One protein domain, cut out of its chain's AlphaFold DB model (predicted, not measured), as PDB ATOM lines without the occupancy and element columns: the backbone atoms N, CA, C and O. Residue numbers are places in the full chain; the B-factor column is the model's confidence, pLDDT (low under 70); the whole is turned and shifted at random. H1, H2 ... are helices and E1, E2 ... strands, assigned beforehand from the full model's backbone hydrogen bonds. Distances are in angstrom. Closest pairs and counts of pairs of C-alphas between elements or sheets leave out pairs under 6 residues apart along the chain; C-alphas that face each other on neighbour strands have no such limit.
ATOM      1  N   THR A   3     271.428 376.884 307.290       95.81
ATOM      2  CA  THR A   3     270.581 377.875 307.960       95.81
ATOM      3  C   THR A   3     269.352 377.191 308.538       95.81
ATOM      4  O   THR A   3     268.689 376.436 307.833       95.81
ATOM      5  N   GLY A   4     269.045 377.493 309.796       93.88
ATOM      6  CA  GLY A   4     267.812 377.101 310.473       93.88
ATOM      7  C   GLY A   4     267.159 378.303 311.150       93.88
ATOM      8  O   GLY A   4     267.570 379.447 310.932       93.88
ATOM      9  N   THR A   5     266.146 378.051 311.973       94.06
ATOM     10  CA  THR A   5     265.480 379.085 312.773       94.06
ATOM     11  C   THR A   5     265.819 378.936 314.249       94.06
ATOM     12  O   THR A   5     266.117 377.845 314.723       94.06
ATOM     13  N   ASP A   6     265.782 380.037 314.994       92.12
ATOM     14  CA  ASP A   6     266.043 380.022 316.431       92.12
ATOM     15  C   ASP A   6     264.891 379.421 317.244       92.12
ATOM     16  O   ASP A   6     265.101 379.052 318.391       92.12
ATOM     17  N   ARG A   7     263.691 379.318 316.665       91.50
ATOM     18  CA  ARG A   7     262.489 378.713 317.254       91.50
ATOM     19  C   ARG A   7     261.559 378.164 316.159       91.50
ATOM     20  O   ARG A   7     261.794 378.437 314.976       91.50
ATOM     21  N   PRO A   8     260.513 377.394 316.508       91.12
ATOM     22  CA  PRO A   8     259.531 376.906 315.540       91.12
ATOM     23  C   PRO A   8     258.842 378.037 314.775       91.12
ATOM     24  O   PRO A   8     258.535 379.080 315.347       91.12
ATOM     25  N   GLY A   9     258.528 377.805 313.498       88.12
ATOM     26  CA  GLY A   9     257.877 378.810 312.646       88.12
ATOM     27  C   GLY A   9     256.461 379.202 313.086       88.12
ATOM     28  O   GLY A   9     255.991 380.275 312.730       88.12
ATOM     29  N   ILE A  10     255.796 378.360 313.885       90.31
ATOM     30  CA  ILE A  10     254.490 378.670 314.487       90.31
ATOM     31  C   ILE A  10     254.599 379.677 315.646       90.31
ATOM     32  O   ILE A  10     253.600 380.261 316.059       90.31
ATOM     33  N   CYS A  11     255.801 379.891 316.187       90.81
ATOM     34  CA  CYS A  11     256.038 380.843 317.264       90.81
ATOM     35  C   CYS A  11     256.281 382.255 316.699       90.81
ATOM     36  O   CYS A  11     256.851 382.387 315.618       90.81
ATOM     37  N   PRO A  12     255.917 383.328 317.427       90.50
ATOM     38  CA  PRO A  12     256.134 384.692 316.954       90.50
ATOM     39  C   PRO A  12     257.610 385.018 316.667       90.50
ATOM     40  O   PRO A  12     258.505 384.698 317.457       90.50
ATOM     41  N   ASN A  13     257.842 385.738 315.566       89.62
ATOM     42  CA  ASN A  13     259.142 386.282 315.153       89.62
ATOM     43  C   ASN A  13     260.277 385.238 315.092       89.62
ATOM     44  O   ASN A  13     261.273 385.395 315.798       89.62
ATOM     45  N   PRO A  14     260.155 384.152 314.309       92.19
ATOM     46  CA  PRO A  14     261.250 383.205 314.148       92.19
ATOM     47  C   PRO A  14     262.398 383.876 313.387       92.19
ATOM     48  O   PRO A  14     262.207 384.394 312.288       92.19
ATOM     49  N   HIS A  15     263.596 383.860 313.962       93.50
ATOM     50  CA  HIS A  15     264.774 384.473 313.356       93.50
ATOM     51  C   HIS A  15     265.691 383.413 312.765       93.50
ATOM     52  O   HIS A  15     265.826 382.309 313.295       93.50
ATOM     53  N   ARG A  16     266.353 383.753 311.659       94.88
ATOM     54  CA  ARG A  16     267.297 382.845 311.004       94.88
ATOM     55  C   ARG A  16     268.627 382.832 311.747       94.88
ATOM     56  O   ARG A  16     269.132 383.878 312.155       94.88
ATOM     57  N   ILE A  17     269.207 381.643 311.862       96.25
ATOM     58  CA  ILE A  17     270.581 381.428 312.312       96.25
ATOM     59  C   ILE A  17     271.295 380.629 311.236       96.25
ATOM     60  O   ILE A  17     270.835 379.561 310.827       96.25
ATOM     61  N   THR A  18     272.440 381.135 310.807       97.50
ATOM     62  CA  THR A  18     273.301 380.473 309.839       97.50
ATOM     63  C   THR A  18     274.577 380.018 310.528       97.50
ATOM     64  O   THR A  18     275.187 380.786 311.267       97.50
ATOM     65  N   ILE A  19     274.973 378.765 310.289       98.25
ATOM     66  CA  ILE A  19     276.169 378.151 310.868       98.25
ATOM     67  C   ILE A  19     277.064 377.615 309.750       98.25
ATOM     68  O   ILE A  19     276.641 376.849 308.877       98.25
ATOM     69  N   LYS A  20     278.342 377.983 309.804       98.19
ATOM     70  CA  LYS A  20     279.427 377.337 309.069       98.19
ATOM     71  C   LYS A  20     280.204 376.461 310.049       98.19
ATOM     72  O   LYS A  20     280.888 376.987 310.919       98.19
ATOM     73  N   LEU A  21     280.091 375.145 309.893       98.12
ATOM     74  CA  LEU A  21     280.834 374.152 310.667       98.12
ATOM     75  C   LEU A  21     282.123 373.776 309.925       98.12
ATOM     76  O   LEU A  21     282.099 373.625 308.703       98.12
ATOM     77  N   VAL A  22     283.226 373.640 310.657       98.12
ATOM     78  CA  VAL A  22     284.524 373.166 310.164       98.12
ATOM     79  C   VAL A  22     284.898 371.920 310.953       98.12
ATOM     80  O   VAL A  22     284.856 371.921 312.184       98.12
ATOM     81  N   TYR A  23     285.265 370.863 310.244       98.00
ATOM     82  CA  TYR A  23     285.629 369.578 310.820       98.00
ATOM     83  C   TYR A  23     286.752 368.936 310.001       98.00
ATOM     84  O   TYR A  23     286.999 369.328 308.858       98.00
ATOM     85  N   GLU A  24     287.464 367.991 310.603       97.81
ATOM     86  CA  GLU A  24     288.551 367.262 309.950       97.81
ATOM     87  C   GLU A  24     287.982 366.160 309.041       97.81
ATOM     88  O   GLU A  24     287.051 365.456 309.423       97.81
ATOM     89  N   ALA A  25     288.510 366.021 307.823       95.38
ATOM     90  CA  ALA A  25     287.876 365.218 306.777       95.38
ATOM     91  C   ALA A  25     287.860 363.705 307.063       95.38
ATOM     92  O   ALA A  25     286.901 363.032 306.694       95.38
ATOM     93  N   ASN A  26     288.892 363.165 307.715       96.00
ATOM     94  CA  ASN A  26     289.045 361.719 307.911       96.00
ATOM     95  C   ASN A  26     288.341 361.224 309.182       96.00
ATOM     96  O   ASN A  26     287.633 360.223 309.182       96.00
ATOM     97  N   THR A  27     288.562 361.935 310.280       97.19
ATOM     98  CA  THR A  27     288.077 361.640 311.632       97.19
ATOM     99  C   THR A  27     286.712 362.240 311.902       97.19
ATOM    100  O   THR A  27     286.075 361.875 312.890       97.19
ATOM    101  N   ARG A  28     286.276 363.188 311.062       97.31
ATOM    102  CA  ARG A  28     285.023 363.927 311.226       97.31
ATOM    103  C   ARG A  28     284.976 364.743 312.519       97.31
ATOM    104  O   ARG A  28     283.902 365.180 312.925       97.31
ATOM    105  N   GLN A  29     286.114 364.971 313.178       98.25
ATOM    106  CA  GLN A  29     286.177 365.727 314.426       98.25
ATOM    107  C   GLN A  29     285.846 367.201 314.189       98.25
ATOM    108  O   GLN A  29     286.388 367.825 313.277       98.25
ATOM    109  N   VAL A  30     284.980 367.780 315.024       98.38
ATOM    110  CA  VAL A  30     284.639 369.204 314.944       98.38
ATOM    111  C   VAL A  30     285.845 370.049 315.360       98.38
ATOM    112  O   VAL A  30     286.347 369.923 316.473       98.38
ATOM    113  N   LEU A  31     286.292 370.940 314.471       98.25
ATOM    114  CA  LEU A  31     287.453 371.814 314.686       98.25
ATOM    115  C   LEU A  31     287.054 373.248 315.037       98.25
ATOM    116  O   LEU A  31     287.799 373.968 315.697       98.25
ATOM    117  N   GLY A  32     285.891 373.693 314.566       98.12
ATOM    118  CA  GLY A  32     285.457 375.071 314.739       98.12
ATOM    119  C   GLY A  32     284.109 375.355 314.101       98.12
ATOM    120  O   GLY A  32     283.595 374.574 313.299       98.12
ATOM    121  N   ALA A  33     283.543 376.514 314.423       98.19
ATOM    122  CA  ALA A  33     282.373 377.027 313.730       98.19
ATOM    123  C   ALA A  33     282.317 378.554 313.738       98.19
ATOM    124  O   ALA A  33     282.895 379.223 314.592       98.19
ATOM    125  N   GLN A  34     281.565 379.092 312.785       98.12
ATOM    126  CA  GLN A  34     281.107 380.475 312.760       98.12
ATOM    127  C   GLN A  34     279.584 380.461 312.709       98.12
ATOM    128  O   GLN A  34     279.004 379.640 311.996       98.12
ATOM    129  N   ALA A  35     278.938 381.371 313.431       97.62
ATOM    130  CA  ALA A  35     277.492 381.513 313.386       97.62
ATOM    131  C   ALA A  35     277.080 382.984 313.441       97.62
ATOM    132  O   ALA A  35     277.737 383.794 314.093       97.62
ATOM    133  N   TRP A  36     275.990 383.317 312.755       97.69
ATOM    134  CA  TRP A  36     275.401 384.655 312.739       97.69
ATOM    135  C   TRP A  36     273.884 384.579 312.556       97.69
ATOM    136  O   TRP A  36     273.350 383.599 312.032       97.69
ATOM    137  N   GLY A  37     273.188 385.609 313.024       94.81
ATOM    138  CA  GLY A  37     271.730 385.663 313.098       94.81
ATOM    139  C   GLY A  37     271.272 386.703 314.119       94.81
ATOM    140  O   GLY A  37     272.085 387.245 314.865       94.81
ATOM    141  N   GLU A  38     269.973 386.989 314.153       92.06
ATOM    142  CA  GLU A  38     269.431 388.075 314.986       92.06
ATOM    143  C   GLU A  38     269.314 387.699 316.470       92.06
ATOM    144  O   GLU A  38     269.520 388.541 317.342       92.06
ATOM    145  N   LYS A  39     268.976 386.438 316.777       91.81
ATOM    146  CA  LYS A  39     268.748 385.970 318.151       91.81
ATOM    147  C   LYS A  39     269.341 384.595 318.403       91.81
ATOM    148  O   LYS A  39     269.432 383.765 317.506       91.81
ATOM    149  N   ASN A  40     269.709 384.357 319.664       92.44
ATOM    150  CA  ASN A  40     270.097 383.052 320.208       92.44
ATOM    151  C   ASN A  40     271.288 382.362 319.503       92.44
ATOM    152  O   ASN A  40     271.459 381.149 319.630       92.44
ATOM    153  N   VAL A  41     272.129 383.114 318.785       95.62
ATOM    154  CA  VAL A  41     273.341 382.600 318.119       95.62
ATOM    155  C   VAL A  41     274.375 382.116 319.141       95.62
ATOM    156  O   VAL A  41     274.982 381.060 318.963       95.62
ATOM    157  N   SER A  42     274.542 382.856 320.242       94.94
ATOM    158  CA  SER A  42     275.511 382.554 321.305       94.94
ATOM    159  C   SER A  42     275.294 381.177 321.935       94.94
ATOM    160  O   SER A  42     276.261 380.467 322.191       94.94
ATOM    161  N   ALA A  43     274.037 380.756 322.111       93.62
ATOM    162  CA  ALA A  43     273.706 379.432 322.631       93.62
ATOM    163  C   ALA A  43     274.261 378.304 321.738       93.62
ATOM    164  O   ALA A  43     274.809 377.329 322.246       93.62
ATOM    165  N   ARG A  44     274.190 378.469 320.409       95.50
ATOM    166  CA  ARG A  44     274.675 377.467 319.445       95.50
ATOM    167  C   ARG A  44     276.194 377.425 319.415       95.50
ATOM    168  O   ARG A  44     276.775 376.345 319.412       95.50
ATOM    169  N   ILE A  45     276.844 378.588 319.454       97.38
ATOM    170  CA  ILE A  45     278.308 378.651 319.529       97.38
ATOM    171  C   ILE A  45     278.828 378.026 320.825       97.38
ATOM    172  O   ILE A  45     279.796 377.274 320.769       97.38
ATOM    173  N   ASN A  46     278.167 378.248 321.964       97.12
ATOM    174  CA  ASN A  46     278.555 377.607 323.222       97.12
ATOM    175  C   ASN A  46     278.428 376.078 323.154       97.12
ATOM    176  O   ASN A  46     279.339 375.378 323.590       97.12
ATOM    177  N   ALA A  47     277.350 375.551 322.564       96.38
ATOM    178  CA  ALA A  47     277.191 374.109 322.363       96.38
ATOM    179  C   ALA A  47     278.311 373.521 321.485       96.38
ATOM    180  O   ALA A  47     278.910 372.506 321.838       96.38
ATOM    181  N   ILE A  48     278.654 374.191 320.379       98.00
ATOM    182  CA  ILE A  48     279.747 373.756 319.500       98.00
ATOM    183  C   ILE A  48     281.104 373.845 320.218       98.00
ATOM    184  O   ILE A  48     281.928 372.947 320.072       98.00
ATOM    185  N   ALA A  49     281.339 374.878 321.031       98.50
ATOM    186  CA  ALA A  49     282.566 374.999 321.818       98.50
ATOM    187  C   ALA A  49     282.735 373.830 322.806       98.50
ATOM    188  O   ALA A  49     283.833 373.284 322.936       98.50
ATOM    189  N   VAL A  50     281.647 373.403 323.456       98.31
ATOM    190  CA  VAL A  50     281.639 372.206 324.310       98.31
ATOM    191  C   VAL A  50     281.920 370.946 323.489       98.31
ATOM    192  O   VAL A  50     282.743 370.134 323.905       98.31
ATOM    193  N   ALA A  51     281.311 370.803 322.309       98.25
ATOM    194  CA  ALA A  51     281.542 369.662 321.424       98.25
ATOM    195  C   ALA A  51     283.007 369.552 320.965       98.25
ATOM    196  O   ALA A  51     283.580 368.463 320.992       98.25
ATOM    197  N   ILE A  52     283.639 370.684 320.628       98.50
ATOM    198  CA  ILE A  52     285.073 370.757 320.299       98.50
ATOM    199  C   ILE A  52     285.908 370.320 321.503       98.50
ATOM    200  O   ILE A  52     286.794 369.479 321.371       98.50
ATOM    201  N   ARG A  53     285.611 370.845 322.701       98.56
ATOM    202  CA  ARG A  53     286.329 370.467 323.927       98.56
ATOM    203  C   ARG A  53     286.185 368.977 324.250       98.56
ATOM    204  O   ARG A  53     287.130 368.382 324.761       98.56
ATOM    205  N   ALA A  54     285.026 368.395 323.969       98.25
ATOM    206  CA  ALA A  54     284.751 366.974 324.141       98.25
ATOM    207  C   ALA A  54     285.325 366.099 323.008       98.25
ATOM    208  O   ALA A  54     285.220 364.877 323.077       98.25
ATOM    209  N   GLY A  55     285.935 366.696 321.977       97.88
ATOM    210  CA  GLY A  55     286.514 365.973 320.847       97.88
ATOM    211  C   GLY A  55     285.477 365.267 319.971       97.88
ATOM    212  O   GLY A  55     285.815 364.274 319.332       97.88
ATOM    213  N   MET A  56     284.230 365.752 319.956       98.50
ATOM    214  CA  MET A  56     283.118 365.105 319.257       98.50
ATOM    215  C   MET A  56     283.293 365.128 317.736       98.50
ATOM    216  O   MET A  56     283.820 366.088 317.164       98.50
ATOM    217  N   THR A  57     282.781 364.088 317.076       98.38
ATOM    218  CA  THR A  57     282.599 364.088 315.620       98.38
ATOM    219  C   THR A  57     281.326 364.834 315.223       98.38
ATOM    220  O   THR A  57     280.453 365.092 316.059       98.38
ATOM    221  N   VAL A  58     281.199 365.177 313.941       97.88
ATOM    222  CA  VAL A  58     279.991 365.820 313.404       97.88
ATOM    223  C   VAL A  58     278.750 364.940 313.585       97.88
ATOM    224  O   VAL A  58     277.678 365.450 313.902       97.88
ATOM    225  N   GLU A  59     278.884 363.621 313.441       97.62
ATOM    226  CA  GLU A  59     277.792 362.660 313.634       97.62
ATOM    227  C   GLU A  59     277.345 362.648 315.092       97.62
ATOM    228  O   GLU A  59     276.154 362.763 315.368       97.62
ATOM    229  N   ALA A  60     278.301 362.572 316.024       97.88
ATOM    230  CA  ALA A  60     278.006 362.591 317.449       97.88
ATOM    231  C   ALA A  60     277.319 363.903 317.854       97.88
ATOM    232  O   ALA A  60     276.327 363.872 318.577       97.88
ATOM    233  N   LEU A  61     277.800 365.049 317.355       97.69
ATOM    234  CA  LEU A  61     277.175 366.351 317.604       97.69
ATOM    235  C   LEU A  61     275.760 366.434 317.008       97.69
ATOM    236  O   LEU A  61     274.858 366.982 317.635       97.69
ATOM    237  N   GLY A  62     275.549 365.865 315.820       96.56
ATOM    238  CA  GLY A  62     274.238 365.806 315.173       96.56
ATOM    239  C   GLY A  62     273.204 364.965 315.929       96.56
ATOM    240  O   GLY A  62     272.011 365.188 315.742       96.56
ATOM    241  N   GLN A  63     273.646 364.041 316.787       95.81
ATOM    242  CA  GLN A  63     272.793 363.184 317.621       95.81
ATOM    243  C   GLN A  63     272.611 363.709 319.054       95.81
ATOM    244  O   GLN A  63     271.965 363.052 319.862       95.81
ATOM    245  N   VAL A  64     273.175 364.872 319.398       95.69
ATOM    246  CA  VAL A  64     272.967 365.467 320.725       95.69
ATOM    247  C   VAL A  64     271.501 365.855 320.902       95.69
ATOM    248  O   VAL A  64     270.927 366.562 320.069       95.69
ATOM    249  N   ASP A  65     270.935 365.452 322.038       92.62
ATOM    250  CA  ASP A  65     269.606 365.857 322.481       92.62
ATOM    251  C   ASP A  65     269.634 367.291 323.022       92.62
ATOM    252  O   ASP A  65     269.912 367.551 324.197       92.62
ATOM    253  N   PHE A  66     269.348 368.253 322.149       91.81
ATOM    254  CA  PHE A  66     269.130 369.633 322.561       91.81
ATOM    255  C   PHE A  66     267.724 369.821 323.129       91.81
ATOM    256  O   PHE A  66     266.752 369.217 322.678       91.81
ATOM    257  N   VAL A  67     267.602 370.719 324.109       90.12
ATOM    258  CA  VAL A  67     266.294 371.098 324.641       90.12
ATOM    259  C   VAL A  67     265.449 371.730 323.538       90.12
ATOM    260  O   VAL A  67     265.879 372.675 322.880       90.12
ATOM    261  N   TYR A  68     264.224 371.251 323.371       88.00
ATOM    262  CA  TYR A  68     263.218 371.927 322.565       88.00
ATOM    263  C   TYR A  68     262.506 372.997 323.403       88.00
ATOM    264  O   TYR A  68     262.080 372.730 324.527       88.00
ATOM    265  N   SER A  69     262.346 374.209 322.863       86.94
ATOM    266  CA  SER A  69     261.623 375.292 323.541       86.94
ATOM    267  C   SER A  69     261.030 376.277 322.541       86.94
ATOM    268  O   SER A  69     261.749 376.862 321.729       86.94
ATOM    269  N   SER A  70     259.732 376.559 322.664       84.69
ATOM    270  CA  SER A  70     259.011 377.507 321.800       84.69
ATOM    271  C   SER A  70     259.619 378.918 321.776       84.69
ATOM    272  O   SER A  70     259.411 379.663 320.818       84.69
ATOM    273  N   SER A  71     260.392 379.300 322.795       83.12
ATOM    274  CA  SER A  71     261.032 380.616 322.882       83.12
ATOM    275  C   SER A  71     262.414 380.686 322.220       83.12
ATOM    276  O   SER A  71     262.800 381.760 321.739       83.12
ATOM    277  N   SER A  72     263.164 379.580 322.162       81.38
ATOM    278  CA  SER A  72     264.611 379.634 321.893       81.38
ATOM    279  C   SER A  72     265.224 378.443 321.150       81.38
ATOM    280  O   SER A  72     266.410 378.526 320.814       81.38
ATOM    281  N   CYS A  73     264.479 377.361 320.894       86.31
ATOM    282  CA  CYS A  73     264.996 376.200 320.168       86.31
ATOM    283  C   CYS A  73     263.921 375.494 319.326       86.31
ATOM    284  O   CYS A  73     262.874 375.090 319.835       86.31
ATOM    285  N   SER A  74     264.179 375.346 318.027       86.88
ATOM    286  CA  SER A  74     263.358 374.557 317.105       86.88
ATOM    287  C   SER A  74     263.494 373.050 317.358       86.88
ATOM    288  O   SER A  74     264.398 372.609 318.054       86.88
ATOM    289  N   ILE A  75     262.587 372.253 316.776       87.62
ATOM    290  CA  ILE A  75     262.633 370.777 316.856       87.62
ATOM    291  C   ILE A  75     263.961 370.250 316.303       87.62
ATOM    292  O   ILE A  75     264.609 369.422 316.927       87.62
ATOM    293  N   TRP A  76     264.363 370.767 315.141       90.50
ATOM    294  CA  TRP A  76     265.688 370.556 314.579       90.50
ATOM    295  C   TRP A  76     266.509 371.805 314.853       90.50
ATOM    296  O   TRP A  76     266.250 372.846 314.238       90.50
ATOM    297  N   ASP A  77     267.445 371.740 315.799       94.19
ATOM    298  CA  ASP A  77     268.302 372.891 316.090       94.19
ATOM    299  C   ASP A  77     269.208 373.183 314.874       94.19
ATOM    300  O   ASP A  77     269.656 372.245 314.203       94.19
ATOM    301  N   PRO A  78     269.523 374.455 314.557       95.31
ATOM    302  CA  PRO A  78     270.465 374.789 313.490       95.31
ATOM    303  C   PRO A  78     271.805 374.035 313.560       95.31
ATOM    304  O   PRO A  78     272.402 373.780 312.511       95.31
ATOM    305  N   VAL A  79     272.264 373.647 314.758       96.81
ATOM    306  CA  VAL A  79     273.439 372.779 314.952       96.81
ATOM    307  C   VAL A  79     273.214 371.397 314.334       96.81
ATOM    308  O   VAL A  79     274.058 370.923 313.574       96.81
ATOM    309  N   GLN A  80     272.067 370.766 314.580       96.12
ATOM    310  CA  GLN A  80     271.736 369.459 314.001       96.12
ATOM    311  C   GLN A  80     271.576 369.554 312.477       96.12
ATOM    312  O   GLN A  80     272.083 368.704 311.747       96.12
ATOM    313  N   ILE A  81     270.961 370.635 311.981       96.19
ATOM    314  CA  ILE A  81     270.798 370.871 310.538       96.19
ATOM    315  C   ILE A  81     272.165 370.994 309.847       96.19
ATOM    316  O   ILE A  81     272.368 370.392 308.792       96.19
ATOM    317  N   VAL A  82     273.118 371.750 310.414       97.50
ATOM    318  CA  VAL A  82     274.451 371.885 309.798       97.50
ATOM    319  C   VAL A  82     275.251 370.586 309.847       97.50
ATOM    320  O   VAL A  82     275.968 370.301 308.889       97.50
ATOM    321  N   CYS A  83     275.096 369.783 310.902       97.00
ATOM    322  CA  CYS A  83     275.731 368.469 310.994       97.00
ATOM    323  C   CYS A  83     275.180 367.506 309.934       97.00
ATOM    324  O   CYS A  83     275.956 366.832 309.265       97.00
ATOM    325  N   GLY A  84     273.864 367.508 309.693       95.50
ATOM    326  CA  GLY A  84     273.241 366.692 308.643       95.50
ATOM    327  C   GLY A  84     273.658 367.063 307.212       95.50
ATOM    328  O   GLY A  84     273.478 366.268 306.296       95.50
ATOM    329  N   GLN A  85     274.232 368.253 307.007       94.06
ATOM    330  CA  GLN A  85     274.765 368.705 305.714       94.06
ATOM    331  C   GLN A  85     276.282 368.511 305.574       94.06
ATOM    332  O   GLN A  85     276.860 368.910 304.563       94.06
ATOM    333  N   ALA A  86     276.949 367.955 306.585       88.62
ATOM    334  CA  ALA A  86     278.372 367.664 306.517       88.62
ATOM    335  C   ALA A  86     278.606 366.369 305.728       88.62
ATOM    336  O   ALA A  86     278.487 365.278 306.284       88.62
TER     337      ALA A  86
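AT A GLANCE: This is residues 3 to 86 of the 87 residues of the protein "NADH peroxidase" of uncultured Clostridium sp (UniProt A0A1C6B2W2). A long hairpin of E2 and E3, with short E1 beside E2, makes a narrow three-stranded sheet, and H1 lies over it along E3. Short H3 sits beside the strands with H2 next to it, and loops at residues 6 to 15 and 24 to 29 make the two ends of the long axis. The printed part has 84 residues in the order E1, E2, E3, H1, H2, H3, of mixed class; the sheet, E1 - E2 - E3, is antiparallel, a meander, each strand the neighbour of the one before. It is compact, with a radius of gyration of the C-alphas of 12.3 A, yet elongated, spanning 41 by 22 by 20 A.

HOW THE PARTS SIT: Start at E1, residues 3 to 5, a hairpin with E2, residues 16 to 23: N 4 and O 17 are 2.9 A apart. E2 forms a hairpin with E3, residues 30 to 37, with N 20 and O 34 at 2.8 A. H1, residues 41 to 53, is over E3 at a height over the sheet of 8.6 A, along the strands; its closest C-alphas to E3 are Ile 52 and Val 30, 5.6 A. H3, residues 78 to 84, stands at the sheet's level; its C-alpha 78 is 4.6 A from that of Gly 4, the closest to E1. With residues 44 to 48 alone, H1 only just touches H3, with 3 pairs of C-alphas within 8 A, the closest Arg 44 and Val 79 at 6.6 A, the same way at a steep tilt of 47 degrees. H2, residues 58 to 62, touches H3, closest at the C-alphas of Gly 62 and Gln 80, 4.6 A, and only grazes the sheet. In H1, H2 and H3 every O i to N i+4 pair is within hydrogen-bond range.

IN THESE COORDINATES: Find C-alpha 3 at (270.581, 377.875, 307.960), where E1 begins. E2 runs 22.6 A, E3 21.0 A and H1 18.7 A, from C-alpha 41 at (273.341, 382.600, 318.119). H3 ends at C-alpha 84, (273.241, 366.692, 308.643).

THE WHOLE: The C-alphas farthest apart, Pro 12 and Asn 26, are 41.1 A apart. The printed part has no cut; the link from H2 to H3, residues 63 to 77, is long. Mean pLDDT of the printed part is 94.6, and no printed residue is under 70.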